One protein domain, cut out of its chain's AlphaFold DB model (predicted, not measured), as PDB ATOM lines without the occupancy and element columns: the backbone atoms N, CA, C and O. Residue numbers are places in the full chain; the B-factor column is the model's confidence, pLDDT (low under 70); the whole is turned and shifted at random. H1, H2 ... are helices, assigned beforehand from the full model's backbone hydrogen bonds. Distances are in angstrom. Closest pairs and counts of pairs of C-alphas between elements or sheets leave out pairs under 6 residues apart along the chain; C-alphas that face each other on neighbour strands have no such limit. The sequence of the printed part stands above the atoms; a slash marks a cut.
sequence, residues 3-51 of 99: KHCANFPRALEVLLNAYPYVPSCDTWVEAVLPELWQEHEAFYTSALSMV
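Overview. This is residues 3 to 51 of the 99 residues of the protein "ankyrin repeat and SOCS box protein 16-like" of Panthera pardus (UniProt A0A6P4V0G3). What shape do these atoms make? Two short helices, H1 and H3, run side by side the same way with few contacts between them; H2 lies crosswise near the end where both begin, and the long link of residues 19 to 33 runs back from the far end of H1 to H2. What is it made of? The printed part has 49 residues with three named helices, H1, H2 and H3 in chain order, and no named strand: all helix. The whole is compact and rounded, with a radius of gyration of the C-alphas of 9.6 A and spans of 29 by 20 by 19 A.

Arrangement. How does the longest helix stand to its neighbour? H1, residues 9 to 18, and H3, residues 41 to 49, are close but not clearly touching; their closest C-alphas, of Pro 9 and Phe 43, are 7.5 A apart. They run the same way at a shallow tilt of 24 degrees. Where is the remaining helix? H2, residues 34 to 39, is close to H3 but not clearly touching it, with the closest C-alphas, of Trp 37 and Tyr 44, 6.8 A apart. Their lines are only just about perpendicular, at 72 degrees. H1 and H2 are only just apart, at 8.4 A. What do the backbones show? In H1, H2 and H3 every O i to N i+4 pair is within hydrogen-bond range.

Along the chain. Where does H1 run? It goes from C-alpha 9 at (-17.791, 42.688, 52.356) to C-alpha 18, 14.2 A away. How long are the others? H2 measures 8.7 A from C-alpha 34 to C-alpha 39, and H3 12.0 A from C-alpha 41 to C-alpha 49 at (-23.077, 32.865, 41.535).

Size, cuts and confidence. How large is it? The two C-alphas farthest apart, of Pro 20 and Glu 35, are 28.6 A apart. Which links are long? H1 to H2 is a long link of 15 residues; H2 to H3 is tight, with 1 residue. Is anything missing or uncertain? The printed part, residues 3 to 51, has no cut; its mean pLDDT is 91.8, and no printed residue is under 70.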
ATOM      1  N   LYS A   3     -11.897  46.004  43.270       89.81
ATOM      2  CA  LYS A   3     -10.645  45.479  43.879       89.81
ATOM      3  C   LYS A   3     -10.266  46.137  45.213       89.81
ATOM      4  O   LYS A   3      -9.791  45.462  46.110       89.81
ATOM      5  N   HIS A   4     -10.503  47.440  45.365       89.31
ATOM      6  CA  HIS A   4     -10.124  48.184  46.576       89.31
ATOM      7  C   HIS A   4     -11.094  47.932  47.737       89.31
ATOM      8  O   HIS A   4     -10.752  48.159  48.892       89.31
ATOM      9  N   CYS A   5     -12.306  47.466  47.432       91.62
ATOM     10  CA  CYS A   5     -13.324  47.118  48.415       91.62
ATOM     11  C   CYS A   5     -13.457  45.605  48.604       91.62
ATOM     12  O   CYS A   5     -14.301  45.186  49.388       91.62
ATOM     13  N   ALA A   6     -12.640  44.799  47.915       91.62
ATOM     14  CA  ALA A   6     -12.718  43.341  47.936       91.62
ATOM     15  C   ALA A   6     -12.630  42.776  49.360       91.62
ATOM     16  O   ALA A   6     -13.355  41.849  49.684       91.62
ATOM     17  N   ASN A   7     -11.841  43.413  50.230       93.31
ATOM     18  CA  ASN A   7     -11.654  43.026  51.633       93.31
ATOM     19  C   ASN A   7     -12.649  43.682  52.609       93.31
ATOM     20  O   ASN A   7     -12.483  43.600  53.821       93.31
ATOM     21  N   PHE A   8     -13.686  44.352  52.102       95.06
ATOM     22  CA  PHE A   8     -14.724  44.991  52.912       95.06
ATOM     23  C   PHE A   8     -16.105  44.515  52.441       95.06
ATOM     24  O   PHE A   8     -16.765  45.241  51.692       95.06
ATOM     25  N   PRO A   9     -16.585  43.335  52.885       93.94
ATOM     26  CA  PRO A   9     -17.791  42.688  52.356       93.94
ATOM     27  C   PRO A   9     -19.005  43.614  52.263       93.94
ATOM     28  O   PRO A   9     -19.656  43.700  51.229       93.94
ATOM     29  N   ARG A  10     -19.261  44.405  53.314       94.56
ATOM     30  CA  ARG A  10     -20.387  45.354  53.346       94.56
ATOM     31  C   ARG A  10     -20.249  46.469  52.307       94.56
ATOM     32  O   ARG A  10     -21.244  46.879  51.719       94.56
ATOM     33  N   ALA A  11     -19.038  46.978  52.092       94.88
ATOM     34  CA  ALA A  11     -18.787  48.005  51.082       94.88
ATOM     35  C   ALA A  11     -18.849  47.410  49.671       94.88
ATOM     36  O   ALA A  11     -19.443  48.010  48.775       94.88
ATOM     37  N   LEU A  12     -18.293  46.208  49.488       94.75
ATOM     38  CA  LEU A  12     -18.370  45.478  48.231       94.75
ATOM     39  C   LEU A  12     -19.822  45.185  47.853       94.75
ATOM     40  O   LEU A  12     -20.207  45.434  46.718       94.75
ATOM     41  N   GLU A  13     -20.647  44.739  48.801       95.50
ATOM     42  CA  GLU A  13     -22.068  44.478  48.579       95.50
ATOM     43  C   GLU A  13     -22.807  45.724  48.083       95.50
ATOM     44  O   GLU A  13     -23.553  45.653  47.106       95.50
ATOM     45  N   VAL A  14     -22.580  46.877  48.719       94.75
ATOM     46  CA  VAL A  14     -23.162  48.159  48.295       94.75
ATOM     47  C   VAL A  14     -22.739  48.500  46.868       94.75
ATOM     48  O   VAL A  14     -23.583  48.900  46.064       94.75
ATOM     49  N   LEU A  15     -21.452  48.327  46.544       93.44
ATOM     50  CA  LEU A  15     -20.937  48.594  45.205       93.44
ATOM     51  C   LEU A  15     -21.554  47.654  44.174       93.44
ATOM     52  O   LEU A  15     -22.102  48.137  43.193       93.44
ATOM     53  N   LEU A  16     -21.533  46.340  44.406       93.75
ATOM     54  CA  LEU A  16     -22.129  45.344  43.509       93.75
ATOM     55  C   LEU A  16     -23.624  45.602  43.296       93.75
ATOM     56  O   LEU A  16     -24.116  45.547  42.171       93.75
ATOM     57  N   ASN A  17     -24.341  45.978  44.356       94.50
ATOM     58  CA  ASN A  17     -25.754  46.324  44.287       94.50
ATOM     59  C   ASN A  17     -26.049  47.655  43.565       94.50
ATOM     60  O   ASN A  17     -27.211  47.927  43.250       94.50
ATOM     61  N   ALA A  18     -25.035  48.476  43.286       91.44
ATOM     62  CA  ALA A  18     -25.165  49.670  42.458       91.44
ATOM     63  C   ALA A  18     -25.025  49.378  40.952       91.44
ATOM     64  O   ALA A  18     -25.391  50.231  40.143       91.44
ATOM     65  N   TYR A  19     -24.542  48.192  40.563       90.62
ATOM     66  CA  TYR A  19     -24.426  47.789  39.161       90.62
ATOM     67  C   TYR A  19     -25.677  47.042  38.662       90.62
ATOM     68  O   TYR A  19     -26.328  46.324  39.427       90.62
ATOM     69  N   PRO A  20     -26.021  47.159  37.363       90.19
ATOM     70  CA  PRO A  20     -27.106  46.391  36.740       90.19
ATOM     71  C   PRO A  20     -26.824  44.891  36.637       90.19
ATOM     72  O   PRO A  20     -27.767  44.114  36.543       90.19
ATOM     73  N   TYR A  21     -25.560  44.487  36.690       91.00
ATOM     74  CA  TYR A  21     -25.096  43.103  36.721       91.00
ATOM     75  C   TYR A  21     -23.841  43.023  37.592       91.00
ATOM     76  O   TYR A  21     -23.157  44.030  37.778       91.00
ATOM     77  N   VAL A  22     -23.530  41.841  38.126       91.88
ATOM     78  CA  VAL A  22     -22.271  41.633  38.852       91.88
ATOM     79  C   VAL A  22     -21.133  41.525  37.826       91.88
ATOM     80  O   VAL A  22     -21.210  40.654  36.955       91.88
ATOM     81  N   PRO A  23     -20.104  42.395  37.885       87.81
ATOM     82  CA  PRO A  23     -18.962  42.331  36.970       87.81
ATOM     83  C   PRO A  23     -18.151  41.036  37.124       87.81
ATOM     84  O   PRO A  23     -18.235  40.371  38.157       87.81
ATOM     85  N   SER A  24     -17.344  40.693  36.114       86.06
ATOM     86  CA  SER A  24     -16.561  39.448  36.083       86.06
ATOM     87  C   SER A  24     -15.621  39.282  37.285       86.06
ATOM     88  O   SER A  24     -15.142  40.261  37.865       86.06
ATOM     89  N   CYS A  25     -15.330  38.029  37.643       74.69
ATOM     90  CA  CYS A  25     -14.527  37.655  38.812       74.69
ATOM     91  C   CYS A  25     -13.145  38.328  38.845       74.69
ATOM     92  O   CYS A  25     -12.723  38.820  39.893       74.69
ATOM     93  N   ASP A  26     -12.500  38.461  37.684       75.62
ATOM     94  CA  ASP A  26     -11.170  39.068  37.504       75.62
ATOM     95  C   ASP A  26     -11.108  40.531  37.992       75.62
ATOM     96  O   ASP A  26     -10.039  41.114  38.212       75.62
ATOM     97  N   THR A  27     -12.272  41.164  38.174       76.69
ATOM     98  CA  THR A  27     -12.373  42.553  38.624       76.69
ATOM     99  C   THR A  27     -12.292  42.737  40.135       76.69
ATOM    100  O   THR A  27     -12.129  43.885  40.549       76.69
ATOM    101  N   TRP A  28     -12.379  41.690  40.965       85.38
ATOM    102  CA  TRP A  28     -12.289  41.838  42.432       85.38
ATOM    103  C   TRP A  28     -11.956  40.573  43.227       85.38
ATOM    104  O   TRP A  28     -11.417  40.715  44.319       85.38
ATOM    105  N   VAL A  29     -12.237  39.372  42.713       88.56
ATOM    106  CA  VAL A  29     -12.133  38.117  43.481       88.56
ATOM    107  C   VAL A  29     -10.696  37.837  43.917       88.56
ATOM    108  O   VAL A  29     -10.458  37.535  45.078       88.56
ATOM    109  N   GLU A  30      -9.728  38.044  43.025       89.25
ATOM    110  CA  GLU A  30      -8.295  37.860  43.310       89.25
ATOM    111  C   GLU A  30      -7.755  38.799  44.402       89.25
ATOM    112  O   GLU A  30      -6.677  38.568  44.940       89.25
ATOM    113  N   ALA A  31      -8.475  39.881  44.714       91.31
ATOM    114  CA  ALA A  31      -8.078  40.838  45.742       91.31
ATOM    115  C   ALA A  31      -8.642  40.497  47.134       91.31
ATOM    116  O   ALA A  31      -8.326  41.209  48.092       91.31
ATOM    117  N   VAL A  32      -9.481  39.457  47.249       92.94
ATOM    118  CA  VAL A  32     -10.061  39.002  48.520       92.94
ATOM    119  C   VAL A  32      -9.044  38.148  49.275       92.94
ATOM    120  O   VAL A  32      -8.531  37.164  48.747       92.94
ATOM    121  N   LEU A  33      -8.771  38.506  50.529       94.06
ATOM    122  CA  LEU A  33      -7.917  37.718  51.416       94.06
ATOM    123  C   LEU A  33      -8.583  36.372  51.772       94.06
ATOM    124  O   LEU A  33      -9.782  36.362  52.069       94.06
ATOM    125  N   PRO A  34      -7.838  35.249  51.799       93.88
ATOM    126  CA  PRO A  34      -8.395  33.930  52.111       93.88
ATOM    127  C   PRO A  34      -9.130  33.861  53.456       93.88
ATOM    128  O   PRO A  34     -10.147  33.183  53.570       93.88
ATOM    129  N   GLU A  35      -8.656  34.589  54.466       95.00
ATOM    130  CA  GLU A  35      -9.260  34.614  55.800       95.00
ATOM    131  C   GLU A  35     -10.650  35.260  55.755       95.00
ATOM    132  O   GLU A  35     -11.616  34.724  56.297       95.00
ATOM    133  N   LEU A  36     -10.774  36.378  55.032       94.56
ATOM    134  CA  LEU A  36     -12.054  37.056  54.836       94.56
ATOM    135  C   LEU A  36     -12.996  36.235  53.965       94.56
ATOM    136  O   LEU A  36     -14.207  36.261  54.188       94.56
ATOM    137  N   TRP A  37     -12.455  35.517  52.978       93.94
ATOM    138  CA  TRP A  37     -13.238  34.587  52.176       93.94
ATOM    139  C   TRP A  37     -13.920  33.548  53.061       93.94
ATOM    140  O   TRP A  37     -15.122  33.343  52.931       93.94
ATOM    141  N   GLN A  38     -13.170  32.930  53.976       94.31
ATOM    142  CA  GLN A  38     -13.701  31.930  54.902       94.31
ATOM    143  C   GLN A  38     -14.726  32.535  55.868       94.31
ATOM    144  O   GLN A  38     -15.794  31.962  56.061       94.31
ATOM    145  N   GLU A  39     -14.449  33.714  56.432       96.06
ATOM    146  CA  GLU A  39     -15.370  34.389  57.359       96.06
ATOM    147  C   GLU A  39     -16.708  34.769  56.697       96.06
ATOM    148  O   GLU A  39     -17.772  34.687  57.316       96.06
ATOM    149  N   HIS A  40     -16.677  35.166  55.422       95.12
ATOM    150  CA  HIS A  40     -17.840  35.666  54.685       95.12
ATOM    151  C   HIS A  40     -18.181  34.817  53.456       95.12
ATOM    152  O   HIS A  40     -18.665  35.333  52.442       95.12
ATOM    153  N   GLU A  41     -17.967  33.506  53.551       94.25
ATOM    154  CA  GLU A  41     -18.085  32.570  52.428       94.25
ATOM    155  C   GLU A  41     -19.452  32.654  51.740       94.25
ATOM    156  O   GLU A  41     -19.535  32.721  50.510       94.25
ATOM    157  N   ALA A  42     -20.533  32.723  52.523       94.50
ATOM    158  CA  ALA A  42     -21.895  32.810  52.004       94.50
ATOM    159  C   ALA A  42     -22.103  34.051  51.118       94.50
ATOM    160  O   ALA A  42     -22.739  33.973  50.062       94.50
ATOM    161  N   PHE A  43     -21.530  35.190  51.516       95.69
ATOM    162  CA  PHE A  43     -21.607  36.425  50.747       95.69
ATOM    163  C   PHE A  43     -20.832  36.294  49.436       95.69
ATOM    164  O   PHE A  43     -21.416  36.491  48.367       95.69
ATOM    165  N   TYR A  44     -19.551  35.923  49.495       94.94
ATOM    166  CA  TYR A  44     -18.710  35.845  48.301       94.94
ATOM    167  C   TYR A  44     -19.188  34.780  47.315       94.94
ATOM    168  O   TYR A  44     -19.222  35.034  46.112       94.94
ATOM    169  N   THR A  45     -19.666  33.641  47.815       93.94
ATOM    170  CA  THR A  45     -20.282  32.594  46.991       93.94
ATOM    171  C   THR A  45     -21.543  33.105  46.293       93.94
ATOM    172  O   THR A  45     -21.721  32.871  45.099       93.94
ATOM    173  N   SER A  46     -22.398  33.866  46.990       95.12
ATOM    174  CA  SER A  46     -23.579  34.482  46.364       95.12
ATOM    175  C   SER A  46     -23.221  35.564  45.338       95.12
ATOM    176  O   SER A  46     -23.905  35.723  44.330       95.12
ATOM    177  N   ALA A  47     -22.138  36.312  45.563       94.12
ATOM    178  CA  ALA A  47     -21.659  37.301  44.607       94.12
ATOM    179  C   ALA A  47     -21.128  36.614  43.342       94.12
ATOM    180  O   ALA A  47     -21.494  37.016  42.239       94.12
ATOM    181  N   LEU A  48     -20.338  35.547  43.503       93.44
ATOM    182  CA  LEU A  48     -19.836  34.729  42.401       93.44
ATOM    183  C   LEU A  48     -20.960  34.094  41.586       93.44
ATOM    184  O   LEU A  48     -20.927  34.157  40.358       93.44
ATOM    185  N   SER A  49     -21.969  33.515  42.242       93.31
ATOM    186  CA  SER A  49     -23.077  32.865  41.535       93.31
ATOM    187  C   SER A  49     -23.886  33.841  40.680       93.31
ATOM    188  O   SER A  49     -24.524  33.423  39.718       93.31
ATOM    189  N   MET A  50     -23.830  35.138  40.995       93.88
ATOM    190  CA  MET A  50     -24.519  36.193  40.260       93.88
ATOM    191  C   MET A  50     -23.675  36.849  39.159       93.88
ATOM    192  O   MET A  50     -24.191  37.709  38.437       93.88
ATOM    193  N   VAL A  51     -22.409  36.456  38.988       92.00
ATOM    194  CA  VAL A  51     -21.556  36.932  37.888       92.00
ATOM    195  C   VAL A  51     -22.187  36.544  36.554       92.00
ATOM    196  O   VAL A  51     -22.507  35.380  36.314       92.00
TER     197      VAL A  51